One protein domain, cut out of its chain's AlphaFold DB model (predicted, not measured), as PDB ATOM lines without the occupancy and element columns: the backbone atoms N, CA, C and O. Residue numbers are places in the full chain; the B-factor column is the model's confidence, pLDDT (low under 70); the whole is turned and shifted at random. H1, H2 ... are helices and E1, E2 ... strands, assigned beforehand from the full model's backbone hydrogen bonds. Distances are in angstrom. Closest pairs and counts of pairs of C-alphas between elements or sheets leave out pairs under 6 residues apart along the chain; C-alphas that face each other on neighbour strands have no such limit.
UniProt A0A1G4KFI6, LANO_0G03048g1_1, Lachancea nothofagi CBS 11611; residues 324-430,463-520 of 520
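This is residues 324 to 430 and 463 to 520 of the 520 residues of the protein "LANO_0G03048g1_1" of Lachancea nothofagi CBS 11611 (UniProt A0A1G4KFI6). A body of helices is built round H3, with H2 and H8 along opposite sides of it, H1 reaching from H2 to H8 at a steep angle and H6 packed crosswise on H8. A ribbon of two short strands, E1 and E2, leads away from this body, and residues 422 to 430, with H5, stick out. The 165 printed residues hold eight named helices and two named strands in the order H1, H2, H3, H4, E1, H5, E2, H6, H7, H8; the sheet, E1 - E2, is antiparallel and the class is mostly helix. The whole is compact, with a radius of gyration of the C-alphas of 17.1 A, and spans 58 by 38 by 29 A, only just elongated.

H1, residues 333 to 347, begins with C-alpha 333 at (29.377, 30.153, -12.927) and is 20.6 A long. H2, residues 354 to 365, is 15.9 A long, and H3, residues 378 to 397, is 28.9 A long. H4 holds residues 402 to 407, E1 residues 415 to 418, and H5 residues 423 to 430, with C-alpha 430 at (55.916, 31.543, 32.918). E2 holds residues 467 to 470, H6 residues 477 to 483 and H7 residues 486 to 494. H8, residues 499 to 519, is 27.5 A long and ends with C-alpha 519 at (11.733, 23.400, 15.817).

H8 is the hub, touching four helices, and has a kink of 26 degrees near residue 511. H3 touches it at a shallow tilt of 32 degrees, only just short of steep, the same way; the closest C-alphas, of Val 393 and Val 508, are 6.4 A apart. Residues 341 to 345 of H1 touch H8 at a steep tilt of 58 degrees, closest at Ile 345 and Leu 504, C-alphas 6.4 A apart. H6 is about perpendicular to H8, at 85 degrees, and touches its residues 509 to 514, with the C-alphas of Val 480 and Val 509 closest at 6.2 A. H7 and H8, a hairpin, only just touch, with 3 pairs of C-alphas within 8 A, closest at Leu 493 and Thr 502, 6.0 A. H2 and H3 form a hairpin at a shallow tilt of 29 degrees, their closest C-alphas, of Val 355 and Val 394, 5.7 A apart. H3 and H4 are a hairpin too, closest at the C-alphas of Leu 395 and Arg 402, 6.7 A. Between E1 and E2, N 416 and O 469 are 2.9 A apart and N 418 and O 467 3.0 A, within hydrogen-bond range. Every O i to N i+4 pair is within that range in H1 to H7, and 13 of 17 are in H8.

The farthest C-alphas, of Asp 329 and Arg 430, are 61.0 A apart. Residues 431 to 462 are not printed, and C-alphas 430 and 463 are 23.0 A apart across this cut. The link from H2 to H3, 12 residues, is long. Mean pLDDT of the printed part is 88.4; residues 419 to 430 and residue 520 are under 70.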
ATOM      1  N   PRO A 324      21.683  43.713  -3.859       71.38
ATOM      2  CA  PRO A 324      21.656  42.595  -4.794       71.38
ATOM      3  C   PRO A 324      22.439  42.942  -6.055       71.38
ATOM      4  O   PRO A 324      22.127  43.918  -6.743       71.38
ATOM      5  N   VAL A 325      23.463  42.149  -6.333       78.50
ATOM      6  CA  VAL A 325      24.278  42.284  -7.539       78.50
ATOM      7  C   VAL A 325      23.572  41.532  -8.659       78.50
ATOM      8  O   VAL A 325      23.049  40.444  -8.433       78.50
ATOM      9  N   ARG A 326      23.516  42.116  -9.856       79.69
ATOM     10  CA  ARG A 326      22.989  41.452 -11.051       79.69
ATOM     11  C   ARG A 326      24.076  41.417 -12.104       79.69
ATOM     12  O   ARG A 326      24.582  42.476 -12.476       79.69
ATOM     13  N   PHE A 327      24.407  40.224 -12.571       82.88
ATOM     14  CA  PHE A 327      25.313  40.038 -13.694       82.88
ATOM     15  C   PHE A 327      24.529  39.631 -14.941       82.88
ATOM     16  O   PHE A 327      23.429  39.084 -14.853       82.88
ATOM     17  N   GLU A 328      25.108  39.888 -16.111       81.25
ATOM     18  CA  GLU A 328      24.545  39.465 -17.396       81.25
ATOM     19  C   GLU A 328      24.370  37.939 -17.454       81.25
ATOM     20  O   GLU A 328      25.001  37.191 -16.701       81.25
ATOM     21  N   ASP A 329      23.475  37.453 -18.312       73.94
ATOM     22  CA  ASP A 329      23.136  36.024 -18.381       73.94
ATOM     23  C   ASP A 329      24.312  35.144 -18.822       73.94
ATOM     24  O   ASP A 329      24.424  34.014 -18.351       73.94
ATOM     25  N   ASP A 330      25.253  35.711 -19.575       73.81
ATOM     26  CA  ASP A 330      26.432  35.018 -20.102       73.81
ATOM     27  C   ASP A 330      27.652  35.047 -19.155       73.81
ATOM     28  O   ASP A 330      28.767  34.711 -19.556       73.81
ATOM     29  N   CYS A 331      27.487  35.468 -17.895       78.69
ATOM     30  CA  CYS A 331      28.604  35.493 -16.947       78.69
ATOM     31  C   CYS A 331      28.959  34.095 -16.400       78.69
ATOM     32  O   CYS A 331      28.114  33.207 -16.289       78.69
ATOM     33  N   GLY A 332      30.233  33.907 -16.038       84.19
ATOM     34  CA  GLY A 332      30.748  32.635 -15.523       84.19
ATOM     35  C   GLY A 332      30.047  32.152 -14.244       84.19
ATOM     36  O   GLY A 332      29.513  32.948 -13.466       84.19
ATOM     37  N   ALA A 333      30.102  30.836 -14.004       90.19
ATOM     38  CA  ALA A 333      29.377  30.153 -12.927       90.19
ATOM     39  C   ALA A 333      29.562  30.808 -11.547       90.19
ATOM     40  O   ALA A 333      28.594  30.989 -10.815       90.19
ATOM     41  N   PHE A 334      30.776  31.246 -11.213       89.75
ATOM     42  CA  PHE A 334      31.051  31.925  -9.947       89.75
ATOM     43  C   PHE A 334      30.304  33.242  -9.765       89.75
ATOM     44  O   PHE A 334      29.761  33.482  -8.691       89.75
ATOM     45  N   LEU A 335      30.237  34.085 -10.798       87.69
ATOM     46  CA  LEU A 335      29.520  35.356 -10.705       87.69
ATOM     47  C   LEU A 335      28.017  35.109 -10.521       87.69
ATOM     48  O   LEU A 335      27.381  35.786  -9.715       87.69
ATOM     49  N   LYS A 336      27.464  34.073 -11.173       91.12
ATOM     50  CA  LYS A 336      26.081  33.627 -10.936       91.12
ATOM     51  C   LYS A 336      25.858  33.096  -9.519       91.12
ATOM     52  O   LYS A 336      24.800  33.366  -8.944       91.12
ATOM     53  N   VAL A 337      26.822  32.379  -8.940       93.75
ATOM     54  CA  VAL A 337      26.752  31.941  -7.535       93.75
ATOM     55  C   VAL A 337      26.823  33.148  -6.596       93.75
ATOM     56  O   VAL A 337      25.956  33.283  -5.746       93.75
ATOM     57  N   MET A 338      27.739  34.098  -6.809       91.31
ATOM     58  CA  MET A 338      27.812  35.334  -6.014       91.31
ATOM     59  C   MET A 338      26.530  36.180  -6.086       91.31
ATOM     60  O   MET A 338      26.098  36.747  -5.081       91.31
ATOM     61  N   GLU A 339      25.906  36.284  -7.263       90.94
ATOM     62  CA  GLU A 339      24.599  36.939  -7.410       90.94
ATOM     63  C   GLU A 339      23.516  36.211  -6.598       90.94
ATOM     64  O   GLU A 339      22.702  36.860  -5.933       90.94
ATOM     65  N   ASN A 340      23.513  34.877  -6.620       93.00
ATOM     66  CA  ASN A 340      22.597  34.074  -5.815       93.00
ATOM     67  C   ASN A 340      22.848  34.224  -4.317       93.00
ATOM     68  O   ASN A 340      21.889  34.404  -3.577       93.00
ATOM     69  N   ASP A 341      24.102  34.240  -3.881       93.56
ATOM     70  CA  ASP A 341      24.475  34.465  -2.485       93.56
ATOM     71  C   ASP A 341      24.000  35.831  -1.998       93.56
ATOM     72  O   ASP A 341      23.406  35.952  -0.928       93.56
ATOM     73  N   SER A 342      24.167  36.866  -2.824       91.44
ATOM     74  CA  SER A 342      23.654  38.202  -2.524       91.44
ATOM     75  C   SER A 342      22.130  38.200  -2.321       91.44
ATOM     76  O   SER A 342      21.631  38.803  -1.365       91.44
ATOM     77  N   LYS A 343      21.380  37.480  -3.169       91.75
ATOM     78  CA  LYS A 343      19.922  37.306  -3.026       91.75
ATOM     79  C   LYS A 343      19.563  36.454  -1.811       91.75
ATOM     80  O   LYS A 343      18.651  36.811  -1.075       91.75
ATOM     81  N   LEU A 344      20.292  35.376  -1.547       93.00
ATOM     82  CA  LEU A 344      20.056  34.487  -0.414       93.00
ATOM     83  C   LEU A 344      20.233  35.222   0.922       93.00
ATOM     84  O   LEU A 344      19.369  35.123   1.795       93.00
ATOM     85  N   ILE A 345      21.302  36.010   1.055       92.25
ATOM     86  CA  ILE A 345      21.584  36.816   2.250       92.25
ATOM     87  C   ILE A 345      20.487  37.865   2.478       92.25
ATOM     88  O   ILE A 345      20.072  38.087   3.614       92.25
ATOM     89  N   LYS A 346      19.998  38.525   1.418       89.06
ATOM     90  CA  LYS A 346      19.031  39.634   1.544       89.06
ATOM     91  C   LYS A 346      17.573  39.188   1.600       89.06
ATOM     92  O   LYS A 346      16.786  39.766   2.341       89.06
ATOM     93  N   GLU A 347      17.209  38.205   0.791       91.25
ATOM     94  CA  GLU A 347      15.824  37.812   0.520       91.25
ATOM     95  C   GLU A 347      15.505  36.405   1.044       91.25
ATOM     96  O   GLU A 347      14.335  36.038   1.145       91.25
ATOM     97  N   GLY A 348      16.517  35.600   1.393       90.19
ATOM     98  CA  GLY A 348      16.324  34.219   1.841       90.19
ATOM     99  C   GLY A 348      15.907  33.253   0.740       90.19
ATOM    100  O   GLY A 348      15.318  32.221   1.048       90.19
ATOM    101  N   ARG A 349      16.142  33.596  -0.529       88.06
ATOM    102  CA  ARG A 349      15.720  32.790  -1.678       88.06
ATOM    103  C   ARG A 349      16.886  32.519  -2.609       88.06
ATOM    104  O   ARG A 349      17.740  33.376  -2.815       88.06
ATOM    105  N   VAL A 350      16.856  31.332  -3.196       89.62
ATOM    106  CA  VAL A 350      17.798  30.859  -4.206       89.62
ATOM    107  C   VAL A 350      17.096  30.885  -5.566       89.62
ATOM    108  O   VAL A 350      15.902  30.583  -5.638       89.62
ATOM    109  N   SER A 351      17.785  31.283  -6.640       90.69
ATOM    110  CA  SER A 351      17.183  31.308  -7.977       90.69
ATOM    111  C   SER A 351      17.084  29.914  -8.596       90.69
ATOM    112  O   SER A 351      17.834  28.995  -8.262       90.69
ATOM    113  N   GLU A 352      16.204  29.780  -9.587       88.38
ATOM    114  CA  GLU A 352      16.233  28.634 -10.493       88.38
ATOM    115  C   GLU A 352      17.618  28.533 -11.162       88.38
ATOM    116  O   GLU A 352      18.253  29.550 -11.458       88.38
ATOM    117  N   GLY A 353      18.128  27.310 -11.329       90.62
ATOM    118  CA  GLY A 353      19.451  27.051 -11.912       90.62
ATOM    119  C   GLY A 353      20.647  27.162 -10.957       90.62
ATOM    120  O   GLY A 353      21.749  26.784 -11.354       90.62
ATOM    121  N   PHE A 354      20.456  27.592  -9.702       94.44
ATOM    122  CA  PHE A 354      21.549  27.733  -8.729       94.44
ATOM    123  C   PHE A 354      22.366  26.454  -8.539       94.44
ATOM    124  O   PHE A 354      23.590  26.513  -8.549       94.44
ATOM    125  N   VAL A 355      21.704  25.297  -8.415       95.38
ATOM    126  CA  VAL A 355      22.374  24.000  -8.216       95.38
ATOM    127  C   VAL A 355      23.394  23.739  -9.322       95.38
ATOM    128  O   VAL A 355      24.557  23.450  -9.047       95.38
ATOM    129  N   LYS A 356      22.987  23.938 -10.581       95.44
ATOM    130  CA  LYS A 356      23.867  23.776 -11.739       95.44
ATOM    131  C   LYS A 356      25.059  24.737 -11.669       95.44
ATOM    132  O   LYS A 356      26.197  24.287 -11.782       95.44
ATOM    133  N   SER A 357      24.810  26.028 -11.433       95.00
ATOM    134  CA  SER A 357      25.875  27.035 -11.319       95.00
ATOM    135  C   SER A 357      26.828  26.745 -10.157       95.00
ATOM    136  O   SER A 357      28.034  26.911 -10.306       95.00
ATOM    137  N   CYS A 358      26.322  26.262  -9.022       96.56
ATOM    138  CA  CYS A 358      27.130  25.899  -7.861       96.56
ATOM    139  C   CYS A 358      28.049  24.708  -8.159       96.56
ATOM    140  O   CYS A 358      29.237  24.759  -7.848       96.56
ATOM    141  N   LEU A 359      27.537  23.650  -8.793       96.31
ATOM    142  CA  LEU A 359      28.345  22.475  -9.139       96.31
ATOM    143  C   LEU A 359      29.383  22.782 -10.230       96.31
ATOM    144  O   LEU A 359      30.490  22.244 -10.201       96.31
ATOM    145  N   GLU A 360      29.063  23.661 -11.182       95.19
ATOM    146  CA  GLU A 360      30.038  24.184 -12.148       95.19
ATOM    147  C   GLU A 360      31.110  25.038 -11.453       95.19
ATOM    148  O   GLU A 360      32.302  24.818 -11.663       95.19
ATOM    149  N   CYS A 361      30.704  25.930 -10.546       95.06
ATOM    150  CA  CYS A 361      31.616  26.744  -9.744       95.06
ATOM    151  C   CYS A 361      32.549  25.880  -8.881       95.06
ATOM    152  O   CYS A 361      33.747  26.147  -8.810       95.06
ATOM    153  N   TYR A 362      32.038  24.806  -8.271       96.25
ATOM    154  CA  TYR A 362      32.849  23.849  -7.518       96.25
ATOM    155  C   TYR A 362      33.954  23.233  -8.385       96.25
ATOM    156  O   TYR A 362      35.115  23.207  -7.974       96.25
ATOM    157  N   LYS A 363      33.627  22.786  -9.605       94.94
ATOM    158  CA  LYS A 363      34.611  22.200 -10.534       94.94
ATOM    159  C   LYS A 363      35.726  23.183 -10.884       94.94
ATOM    160  O   LYS A 363      36.879  22.773 -11.003       94.94
ATOM    161  N   ASP A 364      35.394  24.463 -11.017       93.12
ATOM    162  CA  ASP A 364      36.375  25.517 -11.273       93.12
ATOM    163  C   ASP A 364      37.247  25.841 -10.055       93.12
ATOM    164  O   ASP A 364      38.402  26.229 -10.222       93.12
ATOM    165  N   MET A 365      36.727  25.644  -8.840       94.69
ATOM    166  CA  MET A 365      37.358  26.072  -7.587       94.69
ATOM    167  C   MET A 365      38.013  24.959  -6.769       94.69
ATOM    168  O   MET A 365      38.712  25.241  -5.796       94.69
ATOM    169  N   VAL A 366      37.837  23.695  -7.154       94.50
ATOM    170  CA  VAL A 366      38.340  22.528  -6.407       94.50
ATOM    171  C   VAL A 366      39.863  22.528  -6.205       94.50
ATOM    172  O   VAL A 366      40.383  21.837  -5.333       94.50
ATOM    173  N   CYS A 367      40.624  23.292  -6.991       94.31
ATOM    174  CA  CYS A 367      42.058  23.448  -6.754       94.31
ATOM    175  C   CYS A 367      42.369  24.212  -5.454       94.31
ATOM    176  O   CYS A 367      43.344  23.875  -4.791       94.31
ATOM    177  N   PHE A 368      41.522  25.158  -5.038       95.31
ATOM    178  CA  PHE A 368      41.703  25.933  -3.804       95.31
ATOM    179  C   PHE A 368      41.306  25.156  -2.540       95.31
ATOM    180  O   PHE A 368      41.625  25.569  -1.431       95.31
ATOM    181  N   THR A 369      40.653  24.000  -2.672       93.00
ATOM    182  CA  THR A 369      40.322  23.132  -1.528       93.00
ATOM    183  C   THR A 369      41.433  22.119  -1.227       93.00
ATOM    184  O   THR A 369      41.341  21.332  -0.284       93.00
ATOM    185  N   LYS A 370      42.522  22.139  -2.008       90.88
ATOM    186  CA  LYS A 370      43.718  21.316  -1.801       90.88
ATOM    187  C   LYS A 370      44.793  22.154  -1.122       90.88
ATOM    188  O   LYS A 370      45.504  22.914  -1.769       90.88
ATOM    189  N   VAL A 371      44.920  21.998   0.189       88.50
ATOM    190  CA  VAL A 371      45.874  22.759   1.005       88.50
ATOM    191  C   VAL A 371      46.963  21.866   1.590       88.50
ATOM    192  O   VAL A 371      46.745  20.694   1.902       88.50
ATOM    193  N   GLY A 372      48.166  22.431   1.695       88.06
ATOM    194  CA  GLY A 372      49.305  21.801   2.353       88.06
ATOM    195  C   GLY A 372      49.335  22.069   3.861       88.06
ATOM    196  O   GLY A 372      48.374  22.541   4.453       88.06
ATOM    197  N   LYS A 373      50.486  21.803   4.486       88.94
ATOM    198  CA  LYS A 373      50.711  22.003   5.934       88.94
ATOM    199  C   LYS A 373      51.158  23.421   6.319       88.94
ATOM    200  O   LYS A 373      51.486  23.663   7.475       88.94
ATOM    201  N   ARG A 374      51.284  24.337   5.356       93.19
ATOM    202  CA  ARG A 374      51.782  25.705   5.589       93.19
ATOM    203  C   ARG A 374      50.622  26.674   5.769       93.19
ATOM    204  O   ARG A 374      49.478  26.310   5.513       93.19
ATOM    205  N   ARG A 375      50.941  27.899   6.192       94.06
ATOM    206  CA  ARG A 375      49.997  29.014   6.257       94.06
ATOM    207  C   ARG A 375      49.187  29.111   4.968       94.06
ATOM    208  O   ARG A 375      49.745  29.118   3.872       94.06
ATOM    209  N   ILE A 376      47.871  29.173   5.124       95.25
ATOM    210  CA  ILE A 376      46.920  29.182   4.017       95.25
ATOM    211  C   ILE A 376      46.676  30.633   3.610       95.25
ATOM    212  O   ILE A 376      46.409  31.484   4.456       95.25
ATOM    213  N   ALA A 377      46.802  30.924   2.315       96.69
ATOM    214  CA  ALA A 377      46.509  32.249   1.779       96.69
ATOM    215  C   ALA A 377      45.039  32.614   2.005       96.69
ATOM    216  O   ALA A 377      44.158  31.758   1.871       96.69
ATOM    217  N   PHE A 378      44.780  33.892   2.278       96.00
ATOM    218  CA  PHE A 378      43.430  34.420   2.451       96.00
ATOM    219  C   PHE A 378      42.492  33.973   1.324       96.00
ATOM    220  O   PHE A 378      41.415  33.448   1.597       96.00
ATOM    221  N   PHE A 379      42.915  34.116   0.062       96.06
ATOM    222  CA  PHE A 379      42.065  33.765  -1.077       96.06
ATOM    223  C   PHE A 379      41.673  32.280  -1.079       96.06
ATOM    224  O   PHE A 379      40.515  31.941  -1.304       96.06
ATOM    225  N   THR A 380      42.616  31.390  -0.769       96.50
ATOM    226  CA  THR A 380      42.368  29.946  -0.671       96.50
ATOM    227  C   THR A 380      41.373  29.623   0.442       96.50
ATOM    228  O   THR A 380      40.447  28.840   0.238       96.50
ATOM    229  N   MET A 381      41.530  30.253   1.610       96.44
ATOM    230  CA  MET A 381      40.603  30.102   2.733       96.44
ATOM    231  C   MET A 381      39.201  30.608   2.378       96.44
ATOM    232  O   MET A 381      38.231  29.880   2.577       96.44
ATOM    233  N   PHE A 382      39.101  31.803   1.792       96.19
ATOM    234  CA  PHE A 382      37.840  32.382   1.333       96.19
ATOM    235  C   PHE A 382      37.107  31.446   0.364       96.19
ATOM    236  O   PHE A 382      35.942  31.129   0.591       96.19
ATOM    237  N   ILE A 383      37.790  30.955  -0.676       96.75
ATOM    238  CA  ILE A 383      37.175  30.068  -1.671       96.75
ATOM    239  C   ILE A 383      36.717  28.748  -1.043       96.75
ATOM    240  O   ILE A 383      35.619  28.286  -1.344       96.75
ATOM    241  N   ALA A 384      37.508  28.153  -0.146       96.94
ATOM    242  CA  ALA A 384      37.115  26.917   0.529       96.94
ATOM    243  C   ALA A 384      35.841  27.101   1.377       96.94
ATOM    244  O   ALA A 384      34.918  26.287   1.279       96.94
ATOM    245  N   GLN A 385      35.751  28.196   2.140       97.44
ATOM    246  CA  GLN A 385      34.558  28.523   2.931       97.44
ATOM    247  C   GLN A 385      33.352  28.804   2.031       97.44
ATOM    248  O   GLN A 385      32.270  28.260   2.250       97.44
ATOM    249  N   PHE A 386      33.553  29.606   0.982       97.25
ATOM    250  CA  PHE A 386      32.534  29.959  -0.001       97.25
ATOM    251  C   PHE A 386      31.929  28.721  -0.677       97.25
ATOM    252  O   PHE A 386      30.709  28.569  -0.705       97.25
ATOM    253  N   VAL A 387      32.776  27.815  -1.174       97.12
ATOM    254  CA  VAL A 387      32.358  26.557  -1.807       97.12
ATOM    255  C   VAL A 387      31.611  25.666  -0.819       97.12
ATOM    256  O   VAL A 387      30.559  25.130  -1.158       97.12
ATOM    257  N   THR A 388      32.128  25.524   0.404       97.44
ATOM    258  CA  THR A 388      31.513  24.665   1.426       97.44
ATOM    259  C   THR A 388      30.100  25.135   1.762       97.44
ATOM    260  O   THR A 388      29.160  24.342   1.735       97.44
ATOM    261  N   LEU A 389      29.931  26.433   2.033       97.81
ATOM    262  CA  LEU A 389      28.627  27.005   2.367       97.81
ATOM    263  C   LEU A 389      27.645  26.894   1.198       97.81
ATOM    264  O   LEU A 389      26.497  26.513   1.404       97.81
ATOM    265  N   ASN A 390      28.093  27.149  -0.032       97.81
ATOM    266  CA  ASN A 390      27.248  27.015  -1.216       97.81
ATOM    267  C   ASN A 390      26.807  25.564  -1.471       97.81
ATOM    268  O   ASN A 390      25.647  25.327  -1.806       97.81
ATOM    269  N   LEU A 391      27.669  24.573  -1.232       97.31
ATOM    270  CA  LEU A 391      27.268  23.166  -1.317       97.31
ATOM    271  C   LEU A 391      26.266  22.776  -0.218       97.31
ATOM    272  O   LEU A 391      25.391  21.951  -0.477       97.31
ATOM    273  N   PHE A 392      26.311  23.390   0.972       97.06
ATOM    274  CA  PHE A 392      25.228  23.234   1.952       97.06
ATOM    275  C   PHE A 392      23.915  23.844   1.473       97.06
ATOM    276  O   PHE A 392      22.862  23.249   1.694       97.06
ATOM    277  N   VAL A 393      23.948  24.987   0.780       96.38
ATOM    278  CA  VAL A 393      22.739  25.537   0.147       96.38
ATOM    279  C   VAL A 393      22.176  24.546  -0.862       96.38
ATOM    280  O   VAL A 393      20.969  24.313  -0.848       96.38
ATOM    281  N   VAL A 394      23.023  23.934  -1.698       96.31
ATOM    282  CA  VAL A 394      22.581  22.890  -2.630       96.31
ATOM    283  C   VAL A 394      21.934  21.742  -1.862       96.31
ATOM    284  O   VAL A 394      20.758  21.499  -2.096       96.31
ATOM    285  N   LEU A 395      22.621  21.139  -0.883       93.69
ATOM    286  CA  LEU A 395      22.086  20.024  -0.085       93.69
ATOM    287  C   LEU A 395      20.757  20.333   0.618       93.69
ATOM    288  O   LEU A 395      19.911  19.457   0.779       93.69
ATOM    289  N   ASN A 396      20.570  21.576   1.059       91.31
ATOM    290  CA  ASN A 396      19.345  22.004   1.729       91.31
ATOM    291  C   ASN A 396      18.153  22.148   0.768       91.31
ATOM    292  O   ASN A 396      17.012  22.187   1.228       91.31
ATOM    293  N   ASN A 397      18.401  22.275  -0.539       91.12
ATOM    294  CA  ASN A 397      17.371  22.486  -1.562       91.12
ATOM    295  C   ASN A 397      17.215  21.288  -2.516       91.12
ATOM    296  O   ASN A 397      16.144  21.104  -3.092       91.12
ATOM    297  N   SER A 398      18.256  20.478  -2.687       90.31
ATOM    298  CA  SER A 398      18.276  19.246  -3.470       90.31
ATOM    299  C   SER A 398      19.241  18.238  -2.840       90.31
ATOM    300  O   SER A 398      20.190  18.610  -2.170       90.31
ATOM    301  N   ASP A 399      19.056  16.941  -3.083       89.81
ATOM    302  CA  ASP A 399      20.038  15.921  -2.666       89.81
ATOM    303  C   ASP A 399      21.312  15.901  -3.547       89.81
ATOM    304  O   ASP A 399      22.187  15.043  -3.384       89.81
ATOM    305  N   GLU A 400      21.430  16.834  -4.498       92.81
ATOM    306  CA  GLU A 400      22.596  16.991  -5.373       92.81
ATOM    307  C   GLU A 400      23.773  17.612  -4.586       92.81
ATOM    308  O   GLU A 400      23.574  18.275  -3.576       92.81
ATOM    309  N   GLY A 401      25.032  17.382  -4.977       92.12
ATOM    310  CA  GLY A 401      26.195  17.946  -4.258       92.12
ATOM    311  C   GLY A 401      26.727  17.117  -3.077       92.12
ATOM    312  O   GLY A 401      27.756  17.457  -2.483       92.12
ATOM    313  N   ARG A 402      26.058  16.011  -2.718       95.25
ATOM    314  CA  ARG A 402      26.462  15.134  -1.601       95.25
ATOM    315  C   ARG A 402      27.839  14.505  -1.803       95.25
ATOM    316  O   ARG A 402      28.587  14.349  -0.840       95.25
ATOM    317  N   GLU A 403      28.172  14.122  -3.032       95.56
ATOM    318  CA  GLU A 403      29.466  13.504  -3.331       95.56
ATOM    319  C   GLU A 403      30.595  14.537  -3.325       95.56
ATOM    320  O   GLU A 403      31.686  14.254  -2.838       95.56
ATOM    321  N   GLU A 404      30.319  15.757  -3.779       96.19
ATOM    322  CA  GLU A 404      31.242  16.886  -3.749       96.19
ATOM    323  C   GLU A 404      31.605  17.264  -2.308       96.19
ATOM    324  O   GLU A 404      32.788  17.385  -1.992       96.19
ATOM    325  N   ILE A 405      30.621  17.352  -1.403       95.00
ATOM    326  CA  ILE A 405      30.877  17.616   0.023       95.00
ATOM    327  C   ILE A 405      31.749  16.536   0.665       95.00
ATOM    328  O   ILE A 405      32.673  16.864   1.406       95.00
ATOM    329  N   LYS A 406      31.521  15.254   0.354       93.44
ATOM    330  CA  LYS A 406      32.352  14.155   0.880       93.44
ATOM    331  C   LYS A 406      33.800  14.211   0.394       93.44
ATOM    332  O   LYS A 406      34.686  13.656   1.038       93.44
ATOM    333  N   GLN A 407      34.047  14.832  -0.758       93.38
ATOM    334  CA  GLN A 407      35.388  14.968  -1.329       93.38
ATOM    335  C   GLN A 407      36.165  16.160  -0.749       93.38
ATOM    336  O   GLN A 407      37.388  16.219  -0.918       93.38
ATOM    337  N   LEU A 408      35.499  17.092  -0.057       93.00
ATOM    338  CA  LEU A 408      36.146  18.242   0.569       93.00
ATOM    339  C   LEU A 408      36.980  17.810   1.778       93.00
ATOM    340  O   LEU A 408      36.461  17.526   2.851       93.00
ATOM    341  N   ARG A 409      38.306  17.820   1.610       91.44
ATOM    342  CA  ARG A 409      39.256  17.617   2.719       91.44
ATOM    343  C   ARG A 409      39.479  18.880   3.544       91.44
ATOM    344  O   ARG A 409      39.752  18.809   4.736       91.44
ATOM    345  N   TYR A 410      39.393  20.035   2.898       95.12
ATOM    346  CA  TYR A 410      39.535  21.330   3.540       95.12
ATOM    347  C   TYR A 410      38.323  22.186   3.222       95.12
ATOM    348  O   TYR A 410      38.030  22.458   2.057       95.12
ATOM    349  N   THR A 411      37.630  22.597   4.276       95.56
ATOM    350  CA  THR A 411      36.386  23.371   4.199       95.56
ATOM    351  C   THR A 411      36.617  24.857   4.428       95.56
ATOM    352  O   THR A 411      35.694  25.659   4.323       95.56
ATOM    353  N   GLY A 412      37.841  25.237   4.803       95.19
ATOM    354  CA  GLY A 412      38.141  26.578   5.285       95.19
ATOM    355  C   GLY A 412      37.740  26.833   6.740       95.19
ATOM    356  O   GLY A 412      38.122  27.861   7.283       95.19
ATOM    357  N   PHE A 413      37.020  25.909   7.385       95.00
ATOM    358  CA  PHE A 413      36.662  25.977   8.809       95.00
ATOM    359  C   PHE A 413      37.462  24.986   9.666       95.00
ATOM    360  O   PHE A 413      37.587  25.166  10.873       95.00
ATOM    361  N   ASN A 414      38.034  23.947   9.050       93.25
ATOM    362  CA  ASN A 414      38.812  22.910   9.732       93.25
ATOM    363  C   ASN A 414      40.331  23.181   9.757       93.25
ATOM    364  O   ASN A 414      41.118  22.281  10.061       93.25
ATOM    365  N   GLY A 415      40.759  24.405   9.426       87.75
ATOM    366  CA  GLY A 415      42.148  24.847   9.542       87.75
ATOM    367  C   GLY A 415      42.405  25.512  10.890       87.75
ATOM    368  O   GLY A 415      41.705  26.447  11.260       87.75
ATOM    369  N   LYS A 416      43.421  25.048  11.620       84.75
ATOM    370  CA  LYS A 416      43.896  25.679  12.857       84.75
ATOM    371  C   LYS A 416      45.349  26.087  12.673       84.75
ATOM    372  O   LYS A 416      46.192  25.239  12.362       84.75
ATOM    373  N   ASP A 417      45.645  27.369  12.869       79.06
ATOM    374  CA  ASP A 417      47.024  27.844  12.894       79.06
ATOM    375  C   ASP A 417      47.774  27.121  14.015       79.06
ATOM    376  O   ASP A 417      47.406  27.184  15.190       79.06
ATOM    377  N   VAL A 418      48.835  26.407  13.645       76.38
ATOM    378  CA  VAL A 418      49.785  25.891  14.622       76.38
ATOM    379  C   VAL A 418      50.792  27.005  14.797       76.38
ATOM    380  O   VAL A 418      51.783  27.073  14.067       76.38
ATOM    381  N   LEU A 419      50.529  27.902  15.748       58.31
ATOM    382  CA  LEU A 419      51.589  28.762  16.265       58.31
ATOM    383  C   LEU A 419      52.747  27.832  16.628       58.31
ATOM    384  O   LEU A 419      52.574  26.908  17.427       58.31
ATOM    385  N   GLY A 420      53.875  27.995  15.927       49.59
ATOM    386  CA  GLY A 420      54.993  27.059  15.959       49.59
ATOM    387  C   GLY A 420      55.297  26.637  17.393       49.59
ATOM    388  O   GLY A 420      55.548  27.479  18.254       49.59
ATOM    389  N   GLY A 421      55.205  25.331  17.657       43.12
ATOM    390  CA  GLY A 421      55.352  24.768  18.993       43.12
ATOM    391  C   GLY A 421      56.635  25.247  19.673       43.12
ATOM    392  O   GLY A 421      57.732  24.886  19.259       43.12
ATOM    393  N   SER A 422      56.478  26.102  20.685       43.19
ATOM    394  CA  SER A 422      57.368  26.325  21.842       43.19
ATOM    395  C   SER A 422      56.992  27.606  22.590       43.19
ATOM    396  O   SER A 422      57.144  27.645  23.807       43.19
ATOM    397  N   TYR A 423      56.421  28.616  21.920       43.09
ATOM    398  CA  TYR A 423      56.108  29.879  22.597       43.09
ATOM    399  C   TYR A 423      54.987  29.744  23.633       43.09
ATOM    400  O   TYR A 423      55.123  30.270  24.731       43.09
ATOM    401  N   GLU A 424      53.922  28.977  23.373       41.03
ATOM    402  CA  GLU A 424      52.908  28.743  24.413       41.03
ATOM    403  C   GLU A 424      53.419  27.856  25.554       41.03
ATOM    404  O   GLU A 424      53.040  28.086  26.696       41.03
ATOM    405  N   ALA A 425      54.326  26.907  25.306       42.84
ATOM    406  CA  ALA A 425      54.893  26.092  26.383       42.84
ATOM    407  C   ALA A 425      55.770  26.931  27.335       42.84
ATOM    408  O   ALA A 425      55.660  26.779  28.552       42.84
ATOM    409  N   ASP A 426      56.555  27.879  26.810       44.06
ATOM    410  CA  ASP A 426      57.366  28.786  27.633       44.06
ATOM    411  C   ASP A 426      56.553  29.944  28.244       44.06
ATOM    412  O   ASP A 426      56.845  30.388  29.357       44.06
ATOM    413  N   VAL A 427      55.492  30.419  27.585       43.44
ATOM    414  CA  VAL A 427      54.614  31.479  28.120       43.44
ATOM    415  C   VAL A 427      53.637  30.931  29.172       43.44
ATOM    416  O   VAL A 427      53.416  31.576  30.200       43.44
ATOM    417  N   ILE A 428      53.108  29.716  28.998       42.91
ATOM    418  CA  ILE A 428      52.280  29.032  30.007       42.91
ATOM    419  C   ILE A 428      53.157  28.510  31.162       42.91
ATOM    420  O   ILE A 428      52.748  28.581  32.327       42.91
ATOM    421  N   GLY A 429      54.403  28.107  30.882       41.03
ATOM    422  CA  GLY A 429      55.424  27.843  31.902       41.03
ATOM    423  C   GLY A 429      55.765  29.079  32.748       41.03
ATOM    424  O   GLY A 429      55.970  28.968  33.955       41.03
ATOM    425  N   ARG A 430      55.742  30.287  32.164       41.84
ATOM    426  CA  ARG A 430      55.916  31.543  32.918       41.84
ATOM    427  C   ARG A 430      54.684  31.946  33.730       41.84
ATOM    428  O   ARG A 430      54.856  32.436  34.843       41.84
ATOM    429  N   ALA A 463      64.486  31.061  11.320       88.62
ATOM    430  CA  ALA A 463      63.087  31.376  11.073       88.62
ATOM    431  C   ALA A 463      62.214  30.135  11.294       88.62
ATOM    432  O   ALA A 463      62.631  29.007  11.000       88.62
ATOM    433  N   PHE A 464      60.993  30.344  11.778       90.31
ATOM    434  CA  PHE A 464      60.031  29.267  11.993       90.31
ATOM    435  C   PHE A 464      59.039  29.202  10.838       90.31
ATOM    436  O   PHE A 464      58.524  30.223  10.397       90.31
ATOM    437  N   GLU A 465      58.753  28.003  10.337       92.94
ATOM    438  CA  GLU A 465      57.678  27.821   9.360       92.94
ATOM    439  C   GLU A 465      56.325  28.099  10.021       92.94
ATOM    440  O   GLU A 465      56.014  27.546  11.078       92.94
ATOM    441  N   ARG A 466      55.506  28.935   9.380       93.00
ATOM    442  CA  ARG A 466      54.109  29.142   9.760       93.00
ATOM    443  C   ARG A 466      53.303  27.982   9.189       93.00
ATOM    444  O   ARG A 466      53.115  27.883   7.974       93.00
ATOM    445  N   CYS A 467      52.886  27.072  10.062       91.56
ATOM    446  CA  CYS A 467      52.177  25.853   9.694       91.56
ATOM    447  C   CYS A 467      50.703  25.910  10.094       91.56
ATOM    448  O   CYS A 467      50.338  26.499  11.107       91.56
ATOM    449  N   VAL A 468      49.873  25.225   9.315       88.81
ATOM    450  CA  VAL A 468      48.456  25.008   9.613       88.81
ATOM    451  C   VAL A 468      48.244  23.520   9.819       88.81
ATOM    452  O   VAL A 468      48.742  22.689   9.054       88.81
ATOM    453  N   ARG A 469      47.501  23.180  10.869       88.88
ATOM    454  CA  ARG A 469      46.979  21.836  11.074       88.88
ATOM    455  C   ARG A 469      45.568  21.805  10.522       88.88
ATOM    456  O   ARG A 469      44.696  22.529  10.992       88.88
ATOM    457  N   ILE A 470      45.371  20.944   9.537       87.69
ATOM    458  CA  ILE A 470      44.047  20.610   9.034       87.69
ATOM    459  C   ILE A 470      43.550  19.445   9.878       87.69
ATOM    460  O   ILE A 470      44.262  18.455  10.061       87.69
ATOM    461  N   ASP A 471      42.369  19.607  10.454       85.38
ATOM    462  CA  ASP A 471      41.721  18.572  11.243       85.38
ATOM    463  C   ASP A 471      41.088  17.549  10.287       85.38
ATOM    464  O   ASP A 471      39.991  17.771   9.777       85.38
ATOM    465  N   GLU A 472      41.820  16.475   9.964       79.50
ATOM    466  CA  GLU A 472      41.371  15.450   9.002       79.50
ATOM    467  C   GLU A 472      40.136  14.678   9.492       79.50
ATOM    468  O   GLU A 472      39.381  14.158   8.673       79.50
ATOM    469  N   ASP A 473      39.911  14.647  10.810       78.06
ATOM    470  CA  ASP A 473      38.733  14.029  11.424       78.06
ATOM    471  C   ASP A 473      37.490  14.935  11.334       78.06
ATOM    472  O   ASP A 473      36.364  14.465  11.503       78.06
ATOM    473  N   SER A 474      37.676  16.232  11.056       80.69
ATOM    474  CA  SER A 474      36.585  17.189  10.878       80.69
ATOM    475  C   SER A 474      36.147  17.213   9.417       80.69
ATOM    476  O   SER A 474      36.754  17.883   8.576       80.69
ATOM    477  N   ASP A 475      35.044  16.532   9.127       87.62
ATOM    478  CA  ASP A 475      34.348  16.662   7.849       87.62
ATOM    479  C   ASP A 475      33.582  17.998   7.743       87.62
ATOM    480  O   ASP A 475      33.572  18.824   8.660       87.62
ATOM    481  N   ALA A 476      32.917  18.232   6.608       88.88
ATOM    482  CA  ALA A 476      32.078  19.418   6.444       88.88
ATOM    483  C   ALA A 476      30.933  19.470   7.469       88.88
ATOM    484  O   ALA A 476      30.637  20.536   8.003       88.88
ATOM    485  N   TYR A 477      30.311  18.336   7.798       91.31
ATOM    486  CA  TYR A 477      29.173  18.287   8.722       91.31
ATOM    487  C   TYR A 477      29.541  18.667  10.159       91.31
ATOM    488  O   TYR A 477      28.687  19.154  10.902       91.31
ATOM    489  N   SER A 478      30.818  18.551  10.521       92.12
ATOM    490  CA  SER A 478      31.358  19.041  11.790       92.12
ATOM    491  C   SER A 478      31.087  20.539  11.996       92.12
ATOM    492  O   SER A 478      30.839  20.963  13.121       92.12
ATOM    493  N   ILE A 479      31.006  21.331  10.916       93.44
ATOM    494  CA  ILE A 479      30.625  22.756  10.964       93.44
ATOM    495  C   ILE A 479      29.214  22.926  11.540       93.44
ATOM    496  O   ILE A 479      28.986  23.775  12.402       93.44
ATOM    497  N   VAL A 480      28.264  22.113  11.069       94.00
ATOM    498  CA  VAL A 480      26.865  22.144  11.519       94.00
ATOM    499  C   VAL A 480      26.771  21.641  12.955       94.00
ATOM    500  O   VAL A 480      26.098  22.255  13.776       94.00
ATOM    501  N   PHE A 481      27.485  20.558  13.276       94.06
ATOM    502  CA  PHE A 481      27.509  19.996  14.623       94.06
ATOM    503  C   PHE A 481      28.052  20.991  15.657       94.06
ATOM    504  O   PHE A 481      27.444  21.178  16.709       94.06
ATOM    505  N   GLU A 482      29.158  21.679  15.361       93.81
ATOM    506  CA  GLU A 482      29.694  22.707  16.256       93.81
ATOM    507  C   GLU A 482      28.717  23.876  16.448       93.81
ATOM    508  O   GLU A 482      28.567  24.383  17.567       93.81
ATOM    509  N   ALA A 483      28.008  24.258  15.381       94.94
ATOM    510  CA  ALA A 483      27.014  25.327  15.392       94.94
ATOM    511  C   ALA A 483      25.793  25.038  16.288       94.94
ATOM    512  O   ALA A 483      25.096  25.977  16.666       94.94
ATOM    513  N   LEU A 484      25.551  23.779  16.683       95.19
ATOM    514  CA  LEU A 484      24.481  23.417  17.628       95.19
ATOM    515  C   LEU A 484      24.702  23.997  19.036       95.19
ATOM    516  O   LEU A 484      23.773  24.046  19.841       95.19
ATOM    517  N   SER A 485      25.927  24.428  19.356       95.94
ATOM    518  CA  SER A 485      26.261  25.075  20.626       95.94
ATOM    519  C   SER A 485      26.566  26.561  20.433       95.94
ATOM    520  O   SER A 485      27.256  26.941  19.490       95.94
ATOM    521  N   VAL A 486      26.157  27.410  21.384       94.88
ATOM    522  CA  VAL A 486      26.443  28.861  21.346       94.88
ATOM    523  C   VAL A 486      27.950  29.143  21.271       94.88
ATOM    524  O   VAL A 486      28.392  30.044  20.560       94.88
ATOM    525  N   SER A 487      28.760  28.362  21.991       95.75
ATOM    526  CA  SER A 487      30.220  28.476  21.947       95.75
ATOM    527  C   SER A 487      30.796  28.064  20.594       95.75
ATOM    528  O   SER A 487      31.684  28.746  20.093       95.75
ATOM    529  N   GLY A 488      30.308  26.975  19.997       94.81
ATOM    530  CA  GLY A 488      30.786  26.509  18.697       94.81
ATOM    531  C   GLY A 488      30.367  27.442  17.562       94.81
ATOM    532  O   GLY A 488      31.208  27.791  16.739       94.81
ATOM    533  N   GLN A 489      29.138  27.967  17.591       95.00
ATOM    534  CA  GLN A 489      28.694  29.011  16.664       95.00
ATOM    535  C   GLN A 489      29.603  30.245  16.733       95.00
ATOM    536  O   GLN A 489      30.029  30.753  15.698       95.00
ATOM    537  N   ARG A 490      29.958  30.709  17.942       95.19
ATOM    538  CA  ARG A 490      30.891  31.834  18.102       95.19
ATOM    539  C   ARG A 490      32.258  31.532  17.479       95.19
ATOM    540  O   ARG A 490      32.749  32.354  16.715       95.19
ATOM    541  N   ARG A 491      32.832  30.354  17.744       93.88
ATOM    542  CA  ARG A 491      34.122  29.941  17.155       93.88
ATOM    543  C   ARG A 491      34.081  29.894  15.625       93.88
ATOM    544  O   ARG A 491      35.036  30.309  14.976       93.88
ATOM    545  N   MET A 492      32.987  29.405  15.043       94.75
ATOM    546  CA  MET A 492      32.818  29.350  13.587       94.75
ATOM    547  C   MET A 492      32.688  30.740  12.965       94.75
ATOM    548  O   MET A 492      33.293  31.001  11.927       94.75
ATOM    549  N   LEU A 493      31.967  31.656  13.621       94.69
ATOM    550  CA  LEU A 493      31.900  33.059  13.204       94.69
ATOM    551  C   LEU A 493      33.283  33.725  13.262       94.69
ATOM    552  O   LEU A 493      33.665  34.407  12.319       94.69
ATOM    553  N   GLU A 494      34.063  33.473  14.317       92.31
ATOM    554  CA  GLU A 494      35.449  33.958  14.449       92.31
ATOM    555  C   GLU A 494      36.394  33.366  13.389       92.31
ATOM    556  O   GLU A 494      37.400  33.982  13.049       92.31
ATOM    557  N   SER A 495      36.060  32.197  12.837       93.12
ATOM    558  CA  SER A 495      36.831  31.536  11.776       93.12
ATOM    559  C   SER A 495      36.466  32.020  10.364       93.12
ATOM    560  O   SER A 495      37.128  31.644   9.397       93.12
ATOM    561  N   CYS A 496      35.414  32.827  10.199       95.25
ATOM    562  CA  CYS A 496      35.000  33.319   8.887       95.25
ATOM    563  C   CYS A 496      36.033  34.303   8.318       95.25
ATOM    564  O   CYS A 496      36.401  35.282   8.958       95.25
ATOM    565  N   SER A 497      36.461  34.079   7.074       93.75
ATOM    566  CA  SER A 497      37.506  34.888   6.426       93.75
ATOM    567  C   SER A 497      37.081  36.326   6.131       93.75
ATOM    568  O   SER A 497      37.924  37.213   6.024       93.75
ATOM    569  N   CYS A 498      35.784  36.571   5.951       92.94
ATOM    570  CA  CYS A 498      35.255  37.892   5.655       92.94
ATOM    571  C   CYS A 498      33.771  38.007   6.026       92.94
ATOM    572  O   CYS A 498      33.095  37.026   6.359       92.94
ATOM    573  N   LYS A 499      33.239  39.227   5.906       92.38
ATOM    574  CA  LYS A 499      31.834  39.530   6.195       92.38
ATOM    575  C   LYS A 499      30.857  38.712   5.347       92.38
ATOM    576  O   LYS A 499      29.904  38.178   5.892       92.38
ATOM    577  N   MET A 500      31.106  38.560   4.043       93.38
ATOM    578  CA  MET A 500      30.245  37.748   3.172       93.38
ATOM    579  C   MET A 500      30.132  36.301   3.666       93.38
ATOM    580  O   MET A 500      29.031  35.763   3.727       93.38
ATOM    581  N   VAL A 501      31.255  35.678   4.037       96.38
ATOM    582  CA  VAL A 501      31.251  34.309   4.574       96.38
ATOM    583  C   VAL A 501      30.516  34.254   5.910       96.38
ATOM    584  O   VAL A 501      29.761  33.319   6.140       96.38
ATOM    585  N   THR A 502      30.685  35.271   6.756       96.12
ATOM    586  CA  THR A 502      29.965  35.389   8.034       96.12
ATOM    587  C   THR A 502      28.450  35.431   7.811       96.12
ATOM    588  O   THR A 502      27.708  34.663   8.424       96.12
ATOM    589  N   ASP A 503      27.996  36.283   6.888       95.31
ATOM    590  CA  ASP A 503      26.582  36.450   6.547       95.31
ATOM    591  C   ASP A 503      26.005  35.163   5.924       95.31
ATOM    592  O   ASP A 503      24.906  34.736   6.284       95.31
ATOM    593  N   LEU A 504      26.758  34.500   5.035       96.19
ATOM    594  CA  LEU A 504      26.373  33.205   4.467       96.19
ATOM    595  C   LEU A 504      26.313  32.109   5.529       96.19
ATOM    596  O   LEU A 504      25.343  31.361   5.567       96.19
ATOM    597  N   TYR A 505      27.307  32.009   6.408       97.50
ATOM    598  CA  TYR A 505      27.321  31.019   7.480       97.50
ATOM    599  C   TYR A 505      26.100  31.181   8.389       97.50
ATOM    600  O   TYR A 505      25.380  30.211   8.639       97.50
ATOM    601  N   GLN A 506      25.818  32.413   8.817       96.69
ATOM    602  CA  GLN A 506      24.643  32.714   9.626       96.69
ATOM    603  C   GLN A 506      23.359  32.301   8.896       96.69
ATOM    604  O   GLN A 506      22.510  31.624   9.471       96.69
ATOM    605  N   ARG A 507      23.233  32.637   7.608       95.62
ATOM    606  CA  ARG A 507      22.011  32.362   6.850       95.62
ATOM    607  C   ARG A 507      21.806  30.883   6.530       95.62
ATOM    608  O   ARG A 507      20.682  30.392   6.569       95.62
ATOM    609  N   VAL A 508      22.875  30.191   6.160       95.75
ATOM    610  CA  VAL A 508      22.820  28.822   5.640       95.75
ATOM    611  C   VAL A 508      22.861  27.816   6.775       95.75
ATOM    612  O   VAL A 508      22.008  26.936   6.832       95.75
ATOM    613  N   VAL A 509      23.826  27.952   7.683       96.56
ATOM    614  CA  VAL A 509      24.052  26.973   8.750       96.56
ATOM    615  C   VAL A 509      23.145  27.271   9.934       96.56
ATOM    616  O   VAL A 509      22.368  26.409  10.335       96.56
ATOM    617  N   VAL A 510      23.199  28.485  10.482       95.75
ATOM    618  CA  VAL A 510      22.482  28.791  11.727       95.75
ATOM    619  C   VAL A 510      20.977  28.890  11.482       95.75
ATOM    620  O   VAL A 510      20.210  28.107  12.038       95.75
ATOM    621  N   ASP A 511      20.548  29.803  10.611       94.38
ATOM    622  CA  ASP A 511      19.123  30.005  10.334       94.38
ATOM    623  C   ASP A 511      18.534  28.842   9.512       94.38
ATOM    624  O   ASP A 511      17.380  28.459   9.691       94.38
ATOM    625  N   GLY A 512      19.311  28.300   8.568       92.56
ATOM    626  CA  GLY A 512      18.816  27.350   7.569       92.56
ATOM    627  C   GLY A 512      18.820  25.883   8.002       92.56
ATOM    628  O   GLY A 512      17.981  25.119   7.511       92.56
ATOM    629  N   MET A 513      19.738  25.494   8.892       94.31
ATOM    630  CA  MET A 513      19.927  24.105   9.329       94.31
ATOM    631  C   MET A 513      19.723  23.957  10.837       94.31
ATOM    632  O   MET A 513      18.867  23.183  11.252       94.31
ATOM    633  N   VAL A 514      20.457  24.715  11.658       93.81
ATOM    634  CA  VAL A 514      20.418  24.584  13.125       93.81
ATOM    635  C   VAL A 514      19.048  24.956  13.689       93.81
ATOM    636  O   VAL A 514      18.512  24.200  14.492       93.81
ATOM    637  N   ALA A 515      18.453  26.071  13.256       92.38
ATOM    638  CA  ALA A 515      17.142  26.497  13.753       92.38
ATOM    639  C   ALA A 515      16.057  25.428  13.537       92.38
ATOM    640  O   ALA A 515      15.283  25.155  14.448       92.38
ATOM    641  N   LYS A 516      16.065  24.750  12.380       91.44
ATOM    642  CA  LYS A 516      15.103  23.684  12.061       91.44
ATOM    643  C   LYS A 516      15.228  22.470  12.982       91.44
ATOM    644  O   LYS A 516      14.218  21.886  13.337       91.44
ATOM    645  N   VAL A 517      16.446  22.125  13.408       90.62
ATOM    646  CA  VAL A 517      16.687  21.006  14.343       90.62
ATOM    647  C   VAL A 517      16.053  21.257  15.716       90.62
ATOM    648  O   VAL A 517      15.740  20.302  16.415       90.62
ATOM    649  N   PHE A 518      15.867  22.518  16.116       88.44
ATOM    650  CA  PHE A 518      15.232  22.877  17.390       88.44
ATOM    651  C   PHE A 518      13.723  23.155  17.279       88.44
ATOM    652  O   PHE A 518      13.073  23.343  18.309       88.44
ATOM    653  N   GLU A 519      13.173  23.233  16.064       87.75
ATOM    654  CA  GLU A 519      11.733  23.400  15.817       87.75
ATOM    655  C   GLU A 519      10.982  22.059  15.741       87.75
ATOM    656  O   GLU A 519       9.769  22.033  15.973       87.75
ATOM    657  N   GLU A 520      11.692  20.968  15.437       68.06
ATOM    658  CA  GLU A 520      11.215  19.574  15.483       68.06
ATOM    659  C   GLU A 520      11.363  18.962  16.885       68.06
ATOM    660  O   GLU A 520      10.437  18.216  17.293       68.06
TER     661      GLU A 520